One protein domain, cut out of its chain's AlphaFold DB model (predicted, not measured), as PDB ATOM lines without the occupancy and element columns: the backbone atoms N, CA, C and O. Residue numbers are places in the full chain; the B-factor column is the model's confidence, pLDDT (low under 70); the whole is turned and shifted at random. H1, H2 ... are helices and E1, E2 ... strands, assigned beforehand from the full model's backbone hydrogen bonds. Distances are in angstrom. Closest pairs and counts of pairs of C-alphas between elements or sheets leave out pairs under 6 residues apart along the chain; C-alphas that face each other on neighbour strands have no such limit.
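What this domain is: This is residues 45 to 126 and 426 to 447 of the 449 residues of the protein "Hypothetical protein" of Chrysotila carterae (UniProt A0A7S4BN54). Four helices run up and down in a zigzag from H1 through H2 and H3 to H4, each folding back on the one before; beyond H4 lie the short strand E1 and a long loop, residues 426 to 447, while the short helix H5 packs on the end of H3. The longest axis runs from H1 to the far turn of that loop around Met 437. The printed part has 104 residues with five named helices and one named strand, in the order H1, H2, H3, H4, E1, H5, and its class is mostly helix. It is compact, with a radius of gyration of the C-alphas of 14.3 A and spans of 43 by 36 by 22 A.

How they stand to each other: H3, residues 79 to 94, is the hub and touches three other helices. It touches H2, residues 60 to 73, closest at the C-alphas of Tyr 71 and Lys 81, 5.0 A apart; this helical hairpin runs opposite ways at a shallow tilt of 33 degrees, only just short of steep. H3 also touches H4, residues 101 to 110, closest at the C-alphas of Ala 89 and Leu 104, 5.6 A apart; they form a hairpin, opposite ways at a tilt of 35.2 degrees, only just steep. With residues 93 to 94 alone, H3 touches H5, residues 119 to 122; the C-alphas of Gln 94 and Leu 122 are closest, 5.4 A apart. H1, residues 45 to 56, touches H2 in a hairpin, opposite ways at a shallow tilt of 16 degrees, with the C-alphas of Tyr 51 and Cys 63 closest at 5.2 A. Among H1 to H4, two of the three touching pairs are at a shallow tilt, a packing only just mostly aligned. H1 and H4 are apart. E1, residues 115 to 117, pairs with no named strand, but its residues 115 to 116 make a short parallel pairing with residues 445 to 446. E1 and H4 are only just apart, closest 8.3 A. Every O i to N i+4 pair is within hydrogen-bond range in H2, H3 and H4, and 7 of 8 are in H1; H5 is too short for such a pair.

Where its parts are: H3 is the longest helix, 22.7 A from C-alpha 79 at (12.334, 34.136, 35.286) to C-alpha 94. H2 measures 20.0 A, H1 17.3 A and H4 14.1 A. H1 begins at C-alpha 45, (9.466, 45.137, 37.494). E1 spans 7.1 A and H5 5.1 A, ending at C-alpha 122, (-8.367, 25.742, 43.775).

The domain as a whole: The C-alphas of Gln 46 and Met 437, 43.0 A apart, are the two farthest apart. Residues 127 to 425 are not printed, and C-alphas 126 and 426 are 24.9 A apart across the cut. No link between named elements is long. Mean pLDDT of the printed part is 84.4; residues 56 and 429 to 439 are under 70.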
ATOM      1  N   LYS A  45       9.253  45.155  36.036       72.94
ATOM      2  CA  LYS A  45       9.466  45.137  37.494       72.94
ATOM      3  C   LYS A  45       8.473  46.041  38.231       72.94
ATOM      4  O   LYS A  45       8.047  45.702  39.335       72.94
ATOM      5  N   GLN A  46       8.102  47.181  37.647       75.88
ATOM      6  CA  GLN A  46       7.108  48.087  38.225       75.88
ATOM      7  C   GLN A  46       5.704  47.484  38.164       75.88
ATOM      8  O   GLN A  46       5.005  47.523  39.173       75.88
ATOM      9  N   TYR A  47       5.324  46.834  37.058       71.38
ATOM     10  CA  TYR A  47       4.052  46.104  36.983       71.38
ATOM     11  C   TYR A  47       3.971  44.962  38.001       71.38
ATOM     12  O   TYR A  47       2.946  44.808  38.659       71.38
ATOM     13  N   TYR A  48       5.055  44.206  38.209       70.31
ATOM     14  CA  TYR A  48       5.071  43.148  39.226       70.31
ATOM     15  C   TYR A  48       4.954  43.713  40.657       70.31
ATOM     16  O   TYR A  48       4.271  43.143  41.507       70.31
ATOM     17  N   ARG A  49       5.557  44.878  40.935       76.81
ATOM     18  CA  ARG A  49       5.351  45.596  42.209       76.81
ATOM     19  C   ARG A  49       3.911  46.095  42.362       76.81
ATOM     20  O   ARG A  49       3.352  45.985  43.453       76.81
ATOM     21  N   ALA A  50       3.317  46.608  41.284       74.25
ATOM     22  CA  ALA A  50       1.925  47.045  41.256       74.25
ATOM     23  C   ALA A  50       0.973  45.866  41.495       74.25
ATOM     24  O   ALA A  50       0.051  45.994  42.294       74.25
ATOM     25  N   TYR A  51       1.243  44.695  40.909       77.88
ATOM     26  CA  TYR A  51       0.529  43.452  41.211       77.88
ATOM     27  C   TYR A  51       0.517  43.168  42.719       77.88
ATOM     28  O   TYR A  51      -0.558  42.995  43.290       77.88
ATOM     29  N   SER A  52       1.673  43.218  43.394       71.44
ATOM     30  CA  SER A  52       1.740  42.985  44.843       71.44
ATOM     31  C   SER A  52       0.914  43.990  45.651       71.44
ATOM     32  O   SER A  52       0.438  43.662  46.731       71.44
ATOM     33  N   GLN A  53       0.738  45.222  45.168       74.88
ATOM     34  CA  GLN A  53      -0.122  46.224  45.806       74.88
ATOM     35  C   GLN A  53      -1.607  45.983  45.523       74.88
ATOM     36  O   GLN A  53      -2.397  45.987  46.460       74.88
ATOM     37  N   LEU A  54      -1.971  45.732  44.266       77.69
ATOM     38  CA  LEU A  54      -3.348  45.466  43.836       77.69
ATOM     39  C   LEU A  54      -3.906  44.183  44.456       77.69
ATOM     40  O   LEU A  54      -5.076  44.123  44.825       77.69
ATOM     41  N   HIS A  55      -3.055  43.171  44.637       71.88
ATOM     42  CA  HIS A  55      -3.462  41.917  45.259       71.88
ATOM     43  C   HIS A  55      -3.828  42.137  46.730       71.88
ATOM     44  O   HIS A  55      -4.723  41.489  47.264       71.88
ATOM     45  N   ARG A  56      -3.156  43.079  47.397       69.56
ATOM     46  CA  ARG A  56      -3.469  43.442  48.783       69.56
ATOM     47  C   ARG A  56      -4.781  44.199  48.920       69.56
ATOM     48  O   ARG A  56      -5.387  44.126  49.977       69.56
ATOM     49  N   SER A  57      -5.212  44.906  47.878       72.19
ATOM     50  CA  SER A  57      -6.484  45.630  47.863       72.19
ATOM     51  C   SER A  57      -7.645  44.817  47.277       72.19
ATOM     52  O   SER A  57      -8.701  45.390  47.023       72.19
ATOM     53  N   GLY A  58      -7.454  43.516  47.019       77.25
ATOM     54  CA  GLY A  58      -8.494  42.635  46.475       77.25
ATOM     55  C   GLY A  58      -8.891  42.937  45.024       77.25
ATOM     56  O   GLY A  58      -9.911  42.447  44.544       77.25
ATOM     57  N   GLN A  59      -8.113  43.734  44.282       85.12
ATOM     58  CA  GLN A  59      -8.456  44.157  42.918       85.12
ATOM     59  C   GLN A  59      -8.041  43.111  41.871       85.12
ATOM     60  O   GLN A  59      -7.205  43.377  41.004       85.12
ATOM     61  N   LEU A  60      -8.639  41.916  41.925       87.56
ATOM     62  CA  LEU A  60      -8.214  40.750  41.135       87.56
ATOM     63  C   LEU A  60      -8.208  40.998  39.612       87.56
ATOM     64  O   LEU A  60      -7.250  40.630  38.935       87.56
ATOM     65  N   LYS A  61      -9.204  41.716  39.068       90.75
ATOM     66  CA  LYS A  61      -9.236  42.116  37.640       90.75
ATOM     67  C   LYS A  61      -8.027  42.970  37.241       90.75
ATOM     68  O   LYS A  61      -7.452  42.786  36.164       90.75
ATOM     69  N   ALA A  62      -7.623  43.897  38.110       89.81
ATOM     70  CA  ALA A  62      -6.456  44.742  37.882       89.81
ATOM     71  C   ALA A  62      -5.153  43.940  38.030       89.81
ATOM     72  O   ALA A  62      -4.241  44.125  37.225       89.81
ATOM     73  N   CYS A  63      -5.084  43.007  38.988       89.38
ATOM     74  CA  CYS A  63      -3.971  42.062  39.120       89.38
ATOM     75  C   CYS A  63      -3.771  41.239  37.846       89.38
ATOM     76  O   CYS A  63      -2.666  41.229  37.307       89.38
ATOM     77  N   ALA A  64      -4.830  40.603  37.339       92.25
ATOM     78  CA  ALA A  64      -4.773  39.812  36.112       92.25
ATOM     79  C   ALA A  64      -4.326  40.666  34.918       92.25
ATOM     80  O   ALA A  64      -3.436  40.275  34.168       92.25
ATOM     81  N   SER A  65      -4.864  41.882  34.788       92.44
ATOM     82  CA  SER A  65      -4.467  42.820  33.729       92.44
ATOM     83  C   SER A  65      -2.991  43.231  33.818       92.44
ATOM     84  O   SER A  65      -2.317  43.330  32.794       92.44
ATOM     85  N   ALA A  66      -2.469  43.465  35.026       90.06
ATOM     86  CA  ALA A  66      -1.057  43.785  35.232       90.06
ATOM     87  C   ALA A  66      -0.151  42.587  34.909       90.06
ATOM     88  O   ALA A  66       0.873  42.761  34.249       90.06
ATOM     89  N   LEU A  67      -0.534  41.377  35.327       92.31
ATOM     90  CA  LEU A  67       0.224  40.155  35.055       92.31
ATOM     91  C   LEU A  67       0.257  39.813  33.564       92.31
ATOM     92  O   LEU A  67       1.334  39.507  33.065       92.31
ATOM     93  N   ARG A  68      -0.864  39.958  32.840       94.25
ATOM     94  CA  ARG A  68      -0.920  39.818  31.370       94.25
ATOM     95  C   ARG A  68       0.102  40.714  30.683       94.25
ATOM     96  O   ARG A  68       0.948  40.239  29.938       94.25
ATOM     97  N   ARG A  69       0.123  42.003  31.042       91.44
ATOM     98  CA  ARG A  69       1.095  42.964  30.492       91.44
ATOM     99  C   ARG A  69       2.545  42.562  30.765       91.44
ATOM    100  O   ARG A  69       3.392  42.797  29.913       91.44
ATOM    101  N   VAL A  70       2.847  41.993  31.935       89.25
ATOM    102  CA  VAL A  70       4.194  41.469  32.227       89.25
ATOM    103  C   VAL A  70       4.482  40.236  31.378       89.25
ATOM    104  O   VAL A  70       5.556  40.144  30.797       89.25
ATOM    105  N   TYR A  71       3.539  39.305  31.286       92.06
ATOM    106  CA  TYR A  71       3.711  38.067  30.536       92.06
ATOM    107  C   TYR A  71       3.974  38.318  29.045       92.06
ATOM    108  O   TYR A  71       4.908  37.755  28.474       92.06
ATOM    109  N   ASP A  72       3.202  39.220  28.438       90.69
ATOM    110  CA  ASP A  72       3.264  39.494  27.001       90.69
ATOM    111  C   ASP A  72       4.481  40.345  26.607       90.69
ATOM    112  O   ASP A  72       4.971  40.233  25.488       90.69
ATOM    113  N   ARG A  73       4.996  41.189  27.514       89.56
ATOM    114  CA  ARG A  73       6.086  42.143  27.212       89.56
ATOM    115  C   ARG A  73       7.482  41.674  27.597       89.56
ATOM    116  O   ARG A  73       8.448  42.358  27.278       89.56
ATOM    117  N   VAL A  74       7.602  40.594  28.362       86.56
ATOM    118  CA  VAL A  74       8.908  40.102  28.805       86.56
ATOM    119  C   VAL A  74       9.342  38.929  27.933       86.56
ATOM    120  O   VAL A  74       8.538  38.056  27.590       86.56
ATOM    121  N   GLU A  75      10.638  38.902  27.622       83.75
ATOM    122  CA  GLU A  75      11.313  37.814  26.917       83.75
ATOM    123  C   GLU A  75      10.958  36.432  27.471       83.75
ATOM    124  O   GLU A  75      10.862  36.225  28.693       83.75
ATOM    125  N   ALA A  76      10.798  35.482  26.546       77.50
ATOM    126  CA  ALA A  76      10.300  34.131  26.804       77.50
ATOM    127  C   ALA A  76      11.094  33.386  27.889       77.50
ATOM    128  O   ALA A  76      10.517  32.696  28.725       77.50
ATOM    129  N   THR A  77      12.413  33.571  27.923       77.31
ATOM    130  CA  THR A  77      13.327  32.847  28.821       77.31
ATOM    131  C   THR A  77      13.468  33.478  30.204       77.31
ATOM    132  O   THR A  77      14.144  32.933  31.079       77.31
ATOM    133  N   SER A  78      12.842  34.631  30.447       87.06
ATOM    134  CA  SER A  78      13.026  35.333  31.711       87.06
ATOM    135  C   SER A  78      12.307  34.634  32.878       87.06
ATOM    136  O   SER A  78      11.142  34.236  32.798       87.06
ATOM    137  N   ALA A  79      12.964  34.592  34.042       87.31
ATOM    138  CA  ALA A  79      12.334  34.136  35.286       87.31
ATOM    139  C   ALA A  79      11.112  34.991  35.677       87.31
ATOM    140  O   ALA A  79      10.220  34.524  36.386       87.31
ATOM    141  N   LEU A  80      11.067  36.250  35.227       86.38
ATOM    142  CA  LEU A  80       9.948  37.151  35.478       86.38
ATOM    143  C   LEU A  80       8.707  36.759  34.668       86.38
ATOM    144  O   LEU A  80       7.620  36.758  35.242       86.38
ATOM    145  N   LYS A  81       8.860  36.397  33.385       89.25
ATOM    146  CA  LYS A  81       7.747  35.926  32.550       89.25
ATOM    147  C   LYS A  81       7.126  34.668  33.140       89.25
ATOM    148  O   LYS A  81       5.919  34.651  33.350       89.25
ATOM    149  N   ARG A  82       7.953  33.680  33.507       89.31
ATOM    150  CA  ARG A  82       7.490  32.439  34.152       89.31
ATOM    151  C   ARG A  82       6.666  32.735  35.409       89.31
ATOM    152  O   ARG A  82       5.501  32.378  35.474       89.31
ATOM    153  N   ARG A  83       7.213  33.521  36.345       88.88
ATOM    154  CA  ARG A  83       6.491  33.914  37.573       88.88
ATOM    155  C   ARG A  83       5.191  34.669  37.292       88.88
ATOM    156  O   ARG A  83       4.222  34.491  38.023       88.88
ATOM    157  N   ALA A  84       5.171  35.546  36.288       91.50
ATOM    158  CA  ALA A  84       3.958  36.261  35.908       91.50
ATOM    159  C   ALA A  84       2.904  35.310  35.322       91.50
ATOM    160  O   ALA A  84       1.732  35.431  35.675       91.50
ATOM    161  N   GLY A  85       3.331  34.353  34.496       94.56
ATOM    162  CA  GLY A  85       2.488  33.305  33.924       94.56
ATOM    163  C   GLY A  85       1.877  32.416  34.999       94.56
ATOM    164  O   GLY A  85       0.659  32.285  35.041       94.56
ATOM    165  N   ASP A  86       2.687  31.920  35.936       93.12
ATOM    166  CA  ASP A  86       2.229  31.051  37.030       93.12
ATOM    167  C   ASP A  86       1.194  31.758  37.917       93.12
ATOM    168  O   ASP A  86       0.159  31.193  38.277       93.12
ATOM    169  N   ARG A  87       1.435  33.037  38.244       92.44
ATOM    170  CA  ARG A  87       0.497  33.851  39.034       92.44
ATOM    171  C   ARG A  87      -0.783  34.165  38.269       92.44
ATOM    172  O   ARG A  87      -1.853  34.167  38.872       92.44
ATOM    173  N   LEU A  88      -0.692  34.434  36.967       95.38
ATOM    174  CA  LEU A  88      -1.866  34.671  36.134       95.38
ATOM    175  C   LEU A  88      -2.701  33.394  36.012       95.38
ATOM    176  O   LEU A  88      -3.899  33.441  36.268       95.38
ATOM    177  N   ALA A  89      -2.070  32.256  35.718       96.56
ATOM    178  CA  ALA A  89      -2.726  30.955  35.657       96.56
ATOM    179  C   ALA A  89      -3.442  30.627  36.975       96.56
ATOM    180  O   ALA A  89      -4.611  30.247  36.950       96.56
ATOM    181  N   LEU A  90      -2.802  30.872  38.127       95.50
ATOM    182  CA  LEU A  90      -3.438  30.705  39.437       95.50
ATOM    183  C   LEU A  90      -4.713  31.552  39.567       95.50
ATOM    184  O   LEU A  90      -5.756  31.016  39.937       95.50
ATOM    185  N   LEU A  91      -4.658  32.850  39.243       94.25
ATOM    186  CA  LEU A  91      -5.833  33.728  39.321       94.25
ATOM    187  C   LEU A  91      -6.976  33.240  38.418       94.25
ATOM    188  O   LEU A  91      -8.128  33.225  38.845       94.25
ATOM    189  N   LEU A  92      -6.661  32.807  37.193       95.44
ATOM    190  CA  LEU A  92      -7.646  32.273  36.245       95.44
ATOM    191  C   LEU A  92      -8.252  30.939  36.716       95.44
ATOM    192  O   LEU A  92      -9.428  30.668  36.463       95.44
ATOM    193  N   CYS A  93      -7.470  30.111  37.414       95.75
ATOM    194  CA  CYS A  93      -7.970  28.896  38.050       95.75
ATOM    195  C   CYS A  93      -8.910  29.217  39.223       95.75
ATOM    196  O   CYS A  93      -9.972  28.607  39.330       95.75
ATOM    197  N   GLN A  94      -8.556  30.176  40.083       94.31
ATOM    198  CA  GLN A  94      -9.284  30.463  41.326       94.31
ATOM    199  C   GLN A  94     -10.551  31.317  41.149       94.31
ATOM    200  O   GLN A  94     -11.481  31.187  41.951       94.31
ATOM    201  N   ASP A  95     -10.604  32.178  40.127       92.56
ATOM    202  CA  ASP A  95     -11.709  33.114  39.893       92.56
ATOM    203  C   ASP A  95     -12.427  32.823  38.556       92.56
ATOM    204  O   ASP A  95     -11.909  33.143  37.479       92.56
ATOM    205  N   PRO A  96     -13.641  32.240  38.591       92.00
ATOM    206  CA  PRO A  96     -14.436  31.983  37.392       92.00
ATOM    207  C   PRO A  96     -14.729  33.231  36.551       92.00
ATOM    208  O   PRO A  96     -14.812  33.116  35.333       92.00
ATOM    209  N   SER A  97     -14.841  34.415  37.165       93.38
ATOM    210  CA  SER A  97     -15.132  35.668  36.455       93.38
ATOM    211  C   SER A  97     -13.948  36.184  35.634       93.38
ATOM    212  O   SER A  97     -14.126  36.998  34.727       93.38
ATOM    213  N   LEU A  98     -12.733  35.723  35.948       93.38
ATOM    214  CA  LEU A  98     -11.521  36.036  35.195       93.38
ATOM    215  C   LEU A  98     -11.207  34.982  34.135       93.38
ATOM    216  O   LEU A  98     -10.398  35.261  33.248       93.38
ATOM    217  N   ARG A  99     -11.796  33.783  34.238       91.12
ATOM    218  CA  ARG A  99     -11.375  32.609  33.475       91.12
ATOM    219  C   ARG A  99     -11.563  32.816  31.979       91.12
ATOM    220  O   ARG A  99     -12.673  32.946  31.477       91.12
ATOM    221  N   GLN A 100     -10.449  32.729  31.266       93.38
ATOM    222  CA  GLN A 100     -10.398  32.646  29.814       93.38
ATOM    223  C   GLN A 100      -9.784  31.285  29.465       93.38
ATOM    224  O   GLN A 100      -8.572  31.122  29.603       93.38
ATOM    225  N   PRO A 101     -10.586  30.268  29.082       92.12
ATOM    226  CA  PRO A 101     -10.102  28.891  28.954       92.12
ATOM    227  C   PRO A 101      -8.900  28.734  28.017       92.12
ATOM    228  O   PRO A 101      -7.964  28.021  28.361       92.12
ATOM    229  N   ASN A 102      -8.897  29.436  26.881       94.19
ATOM    230  CA  ASN A 102      -7.797  29.381  25.914       94.19
ATOM    231  C   ASN A 102      -6.521  30.041  26.455       94.19
ATOM    232  O   ASN A 102      -5.423  29.539  26.234       94.19
ATOM    233  N   GLU A 103      -6.660  31.139  27.202       95.38
ATOM    234  CA  GLU A 103      -5.531  31.809  27.854       95.38
ATOM    235  C   GLU A 103      -4.927  30.919  28.943       95.38
ATOM    236  O   GLU A 103      -3.719  30.701  28.953       95.38
ATOM    237  N   LEU A 104      -5.763  30.360  29.824       95.31
ATOM    238  CA  LEU A 104      -5.316  29.453  30.879       95.31
ATOM    239  C   LEU A 104      -4.613  28.223  30.292       95.31
ATOM    240  O   LEU A 104      -3.526  27.870  30.737       95.31
ATOM    241  N   GLN A 105      -5.210  27.607  29.268       94.25
ATOM    242  CA  GLN A 105      -4.619  26.482  28.549       94.25
ATOM    243  C   GLN A 105      -3.226  26.828  28.025       94.25
ATOM    244  O   GLN A 105      -2.271  26.089  28.258       94.25
ATOM    245  N   ARG A 106      -3.110  27.965  27.332       94.00
ATOM    246  CA  ARG A 106      -1.853  28.444  26.764       94.00
ATOM    247  C   ARG A 106      -0.795  28.654  27.844       94.00
ATOM    248  O   ARG A 106       0.306  28.138  27.700       94.00
ATOM    249  N   LEU A 107      -1.136  29.342  28.936       95.31
ATOM    250  CA  LEU A 107      -0.220  29.580  30.059       95.31
ATOM    251  C   LEU A 107       0.284  28.271  30.676       95.31
ATOM    252  O   LEU A 107       1.466  28.154  30.986       95.31
ATOM    253  N   LEU A 108      -0.600  27.284  30.842       94.81
ATOM    254  CA  LEU A 108      -0.229  26.000  31.430       94.81
ATOM    255  C   LEU A 108       0.675  25.175  30.499       94.81
ATOM    256  O   LEU A 108       1.664  24.603  30.954       94.81
ATOM    257  N   VAL A 109       0.374  25.151  29.198       92.56
ATOM    258  CA  VAL A 109       1.186  24.446  28.191       92.56
ATOM    259  C   VAL A 109       2.549  25.115  28.011       92.56
ATOM    260  O   VAL A 109       3.569  24.435  28.073       92.56
ATOM    261  N   GLU A 110       2.595  26.442  27.853       92.00
ATOM    262  CA  GLU A 110       3.852  27.205  27.753       92.00
ATOM    263  C   GLU A 110       4.690  27.096  29.045       92.00
ATOM    264  O   GLU A 110       5.920  27.143  28.995       92.00
ATOM    265  N   GLY A 111       4.040  26.902  30.200       91.44
ATOM    266  CA  GLY A 111       4.684  26.624  31.486       91.44
ATOM    267  C   GLY A 111       5.292  25.220  31.609       91.44
ATOM    268  O   GLY A 111       6.085  24.983  32.521       91.44
ATOM    269  N   GLY A 112       4.974  24.308  30.680       91.00
ATOM    270  CA  GLY A 112       5.454  22.924  30.673       91.00
ATOM    271  C   GLY A 112       4.683  21.989  31.611       91.00
ATOM    272  O   GLY A 112       5.219  20.956  32.014       91.00
ATOM    273  N   TYR A 113       3.451  22.344  31.983       92.00
ATOM    274  CA  TYR A 113       2.648  21.559  32.916       92.00
ATOM    275  C   TYR A 113       1.833  20.479  32.199       92.00
ATOM    276  O   TYR A 113       1.145  20.751  31.216       92.00
ATOM    277  N   ALA A 114       1.875  19.255  32.724       89.44
ATOM    278  CA  ALA A 114       1.104  18.119  32.213       89.44
ATOM    279  C   ALA A 114      -0.243  17.966  32.934       89.44
ATOM    280  O   ALA A 114      -1.260  17.625  32.328       89.44
ATOM    281  N   VAL A 115      -0.249  18.246  34.237       91.69
ATOM    282  CA  VAL A 115      -1.429  18.206  35.106       91.69
ATOM    283  C   VAL A 115      -1.470  19.460  35.968       91.69
ATOM    284  O   VAL A 115      -0.442  20.092  36.215       91.69
ATOM    285  N   ARG A 116      -2.655  19.823  36.445       94.25
ATOM    286  CA  ARG A 116      -2.870  20.923  37.384       94.25
ATOM    287  C   ARG A 116      -3.715  20.471  38.562       94.25
ATOM    288  O   ARG A 116      -4.480  19.518  38.441       94.25
ATOM    289  N   LEU A 117      -3.636  21.199  39.672       95.69
ATOM    290  CA  LEU A 117      -4.657  21.094  40.710       95.69
ATOM    291  C   LEU A 117      -6.039  21.424  40.133       95.69
ATOM    292  O   LEU A 117      -6.202  22.374  39.351       95.69
ATOM    293  N   SER A 118      -7.015  20.610  40.520       95.81
ATOM    294  CA  SER A 118      -8.384  20.694  40.030       95.81
ATOM    295  C   SER A 118      -9.088  21.970  40.482       95.81
ATOM    296  O   SER A 118      -8.669  22.675  41.411       95.81
ATOM    297  N   ASP A 119     -10.221  22.245  39.849       95.38
ATOM    298  CA  ASP A 119     -11.119  23.299  40.302       95.38
ATOM    299  C   ASP A 119     -11.656  23.029  41.718       95.38
ATOM    300  O   ASP A 119     -11.815  23.977  42.485       95.38
ATOM    301  N   ALA A 120     -11.860  21.763  42.104       94.88
ATOM    302  CA  ALA A 120     -12.307  21.391  43.450       94.88
ATOM    303  C   ALA A 120     -11.283  21.778  44.534       94.88
ATOM    304  O   ALA A 120     -11.664  22.167  45.640       94.88
ATOM    305  N   VAL A 121      -9.985  21.735  44.208       96.44
ATOM    306  CA  VAL A 121      -8.905  22.177  45.102       96.44
ATOM    307  C   VAL A 121      -8.765  23.699  45.093       96.44
ATOM    308  O   VAL A 121      -8.671  24.321  46.149       96.44
ATOM    309  N   LEU A 122      -8.719  24.322  43.912       96.12
ATOM    310  CA  LEU A 122      -8.367  25.742  43.775       96.12
ATOM    311  C   LEU A 122      -9.546  26.697  44.011       96.12
ATOM    312  O   LEU A 122      -9.327  27.872  44.311       96.12
ATOM    313  N   ARG A 123     -10.790  26.215  43.915       94.25
ATOM    314  CA  ARG A 123     -12.023  27.002  44.106       94.25
ATOM    315  C   ARG A 123     -12.773  26.607  45.374       94.25
ATOM    316  O   ARG A 123     -14.001  26.624  45.401       94.25
ATOM    317  N   TYR A 124     -12.028  26.290  46.428       93.06
ATOM    318  CA  TYR A 124     -12.577  25.947  47.737       93.06
ATOM    319  C   TYR A 124     -13.584  26.999  48.250       93.06
ATOM    320  O   TYR A 124     -13.412  28.188  47.961       93.06
ATOM    321  N   PRO A 125     -14.627  26.617  49.005       89.81
ATOM    322  CA  PRO A 125     -15.579  27.564  49.598       89.81
ATOM    323  C   PRO A 125     -14.867  28.677  50.385       89.81
ATOM    324  O   PRO A 125     -13.869  28.416  51.038       89.81
ATOM    325  N   LEU A 126     -15.310  29.936  50.286       85.88
ATOM    326  CA  LEU A 126     -14.671  31.027  51.048       85.88
ATOM    327  C   LEU A 126     -15.101  31.029  52.514       85.88
ATOM    328  O   LEU A 126     -14.299  31.341  53.392       85.88
ATOM    329  N   PRO A 426      -5.905  16.943  33.949       90.62
ATOM    330  CA  PRO A 426      -4.966  17.064  32.843       90.62
ATOM    331  C   PRO A 426      -4.976  18.489  32.283       90.62
ATOM    332  O   PRO A 426      -6.014  19.151  32.225       90.62
ATOM    333  N   VAL A 427      -3.807  18.969  31.856       89.56
ATOM    334  CA  VAL A 427      -3.706  20.260  31.171       89.56
ATOM    335  C   VAL A 427      -4.208  20.145  29.734       89.56
ATOM    336  O   VAL A 427      -4.834  21.079  29.265       89.56
ATOM    337  N   SER A 428      -3.988  19.046  29.006       80.25
ATOM    338  CA  SER A 428      -4.409  18.922  27.600       80.25
ATOM    339  C   SER A 428      -5.891  18.545  27.432       80.25
ATOM    340  O   SER A 428      -6.430  17.712  28.153       80.25
ATOM    341  N   LYS A 429      -6.545  19.142  26.420       56.75
ATOM    342  CA  LYS A 429      -7.941  18.871  26.014       56.75
ATOM    343  C   LYS A 429      -8.107  17.788  24.940       56.75
ATOM    344  O   LYS A 429      -9.230  17.563  24.498       56.75
ATOM    345  N   HIS A 430      -7.039  17.140  24.474       46.31
ATOM    346  CA  HIS A 430      -7.220  16.044  23.521       46.31
ATOM    347  C   HIS A 430      -7.831  14.864  24.273       46.31
ATOM    348  O   HIS A 430      -7.170  14.271  25.122       46.31
ATOM    349  N   GLY A 431      -9.109  14.603  23.992       43.12
ATOM    350  CA  GLY A 431     -10.034  13.728  24.718       43.12
ATOM    351  C   GLY A 431      -9.651  12.252  24.853       43.12
ATOM    352  O   GLY A 431     -10.508  11.470  25.233       43.12
ATOM    353  N   ASP A 432      -8.391  11.890  24.619       47.25
ATOM    354  CA  ASP A 432      -7.848  10.536  24.758       47.25
ATOM    355  C   ASP A 432      -6.634  10.445  25.694       47.25
ATOM    356  O   ASP A 432      -6.113   9.352  25.937       47.25
ATOM    357  N   VAL A 433      -6.164  11.559  26.273       49.44
ATOM    358  CA  VAL A 433      -5.071  11.489  27.252       49.44
ATOM    359  C   VAL A 433      -5.646  11.043  28.595       49.44
ATOM    360  O   VAL A 433      -5.992  11.858  29.452       49.44
ATOM    361  N   LYS A 434      -5.733   9.719  28.789       57.56
ATOM    362  CA  LYS A 434      -5.790   9.129  30.133       57.56
ATOM    363  C   LYS A 434      -4.705   9.804  30.970       57.56
ATOM    364  O   LYS A 434      -3.579   9.954  30.486       57.56
ATOM    365  N   LEU A 435      -5.041  10.210  32.201       60.81
ATOM    366  CA  LEU A 435      -4.042  10.690  33.160       60.81
ATOM    367  C   LEU A 435      -2.832   9.749  33.086       60.81
ATOM    368  O   LEU A 435      -3.039   8.529  33.060       60.81
ATOM    369  N   PRO A 436      -1.602  10.281  32.971       56.75
ATOM    370  CA  PRO A 436      -0.434   9.441  32.777       56.75
ATOM    371  C   PRO A 436      -0.421   8.354  33.857       56.75
ATOM    372  O   PRO A 436      -0.568   8.649  35.042       56.75
ATOM    373  N   MET A 437      -0.298   7.085  33.440       55.25
ATOM    374  CA  MET A 437      -0.329   5.945  34.372       55.25
ATOM    375  C   MET A 437       0.793   6.020  35.421       55.25
ATOM    376  O   MET A 437       0.700   5.392  36.473       55.25
ATOM    377  N   SER A 438       1.838   6.803  35.141       66.44
ATOM    378  CA  SER A 438       2.899   7.176  36.069       66.44
ATOM    379  C   SER A 438       2.736   8.621  36.537       66.44
ATOM    380  O   SER A 438       2.516   9.517  35.720       66.44
ATOM    381  N   MET A 439       2.943   8.859  37.833       68.38
ATOM    382  CA  MET A 439       3.013  10.204  38.406       68.38
ATOM    383  C   MET A 439       4.024  11.076  37.628       68.38
ATOM    384  O   MET A 439       5.202  10.704  37.579       68.38
ATOM    385  N   PRO A 440       3.605  12.202  37.017       74.81
ATOM    386  CA  PRO A 440       4.548  13.143  36.426       74.81
ATOM    387  C   PRO A 440       5.458  13.699  37.524       74.81
ATOM    388  O   PRO A 440       5.106  13.692  38.709       74.81
ATOM    389  N   ALA A 441       6.644  14.168  37.148       77.75
ATOM    390  CA  ALA A 441       7.530  14.787  38.124       77.75
ATOM    391  C   ALA A 441       6.844  16.031  38.723       77.75
ATOM    392  O   ALA A 441       6.077  16.705  38.032       77.75
ATOM    393  N   TYR A 442       7.067  16.341  40.003       75.19
ATOM    394  CA  TYR A 442       6.323  17.411  40.691       75.19
ATOM    395  C   TYR A 442       6.464  18.778  40.012       75.19
ATOM    396  O   TYR A 442       5.538  19.586  40.060       75.19
ATOM    397  N   GLU A 443       7.592  19.026  39.352       78.81
ATOM    398  CA  GLU A 443       7.855  20.213  38.543       78.81
ATOM    399  C   GLU A 443       6.973  20.320  37.287       78.81
ATOM    400  O   GLU A 443       6.786  21.418  36.767       78.81
ATOM    401  N   GLN A 444       6.404  19.206  36.823       82.56
ATOM    402  CA  GLN A 444       5.445  19.138  35.714       82.56
ATOM    403  C   GLN A 444       3.990  19.274  36.190       82.56
ATOM    404  O   GLN A 444       3.070  19.326  35.368       82.56
ATOM    405  N   CYS A 445       3.761  19.339  37.502       84.19
ATOM    406  CA  CYS A 445       2.450  19.571  38.093       84.19
ATOM    407  C   CYS A 445       2.266  21.067  38.365       84.19
ATOM    408  O   CYS A 445       2.998  21.657  39.160       84.19
ATOM    409  N   PHE A 446       1.249  21.693  37.772       87.06
ATOM    410  CA  PHE A 446       0.868  23.048  38.152       87.06
ATOM    411  C   PHE A 446       0.125  23.032  39.485       87.06
ATOM    412  O   PHE A 446      -1.025  22.597  39.581       87.06
ATOM    413  N   GLN A 447       0.779  23.556  40.512       86.56
ATOM    414  CA  GLN A 447       0.228  23.608  41.863       86.56
ATOM    415  C   GLN A 447      -0.101  25.043  42.325       86.56
ATOM    416  O   GLN A 447      -0.727  25.238  43.363       86.56
TER     417      GLN A 447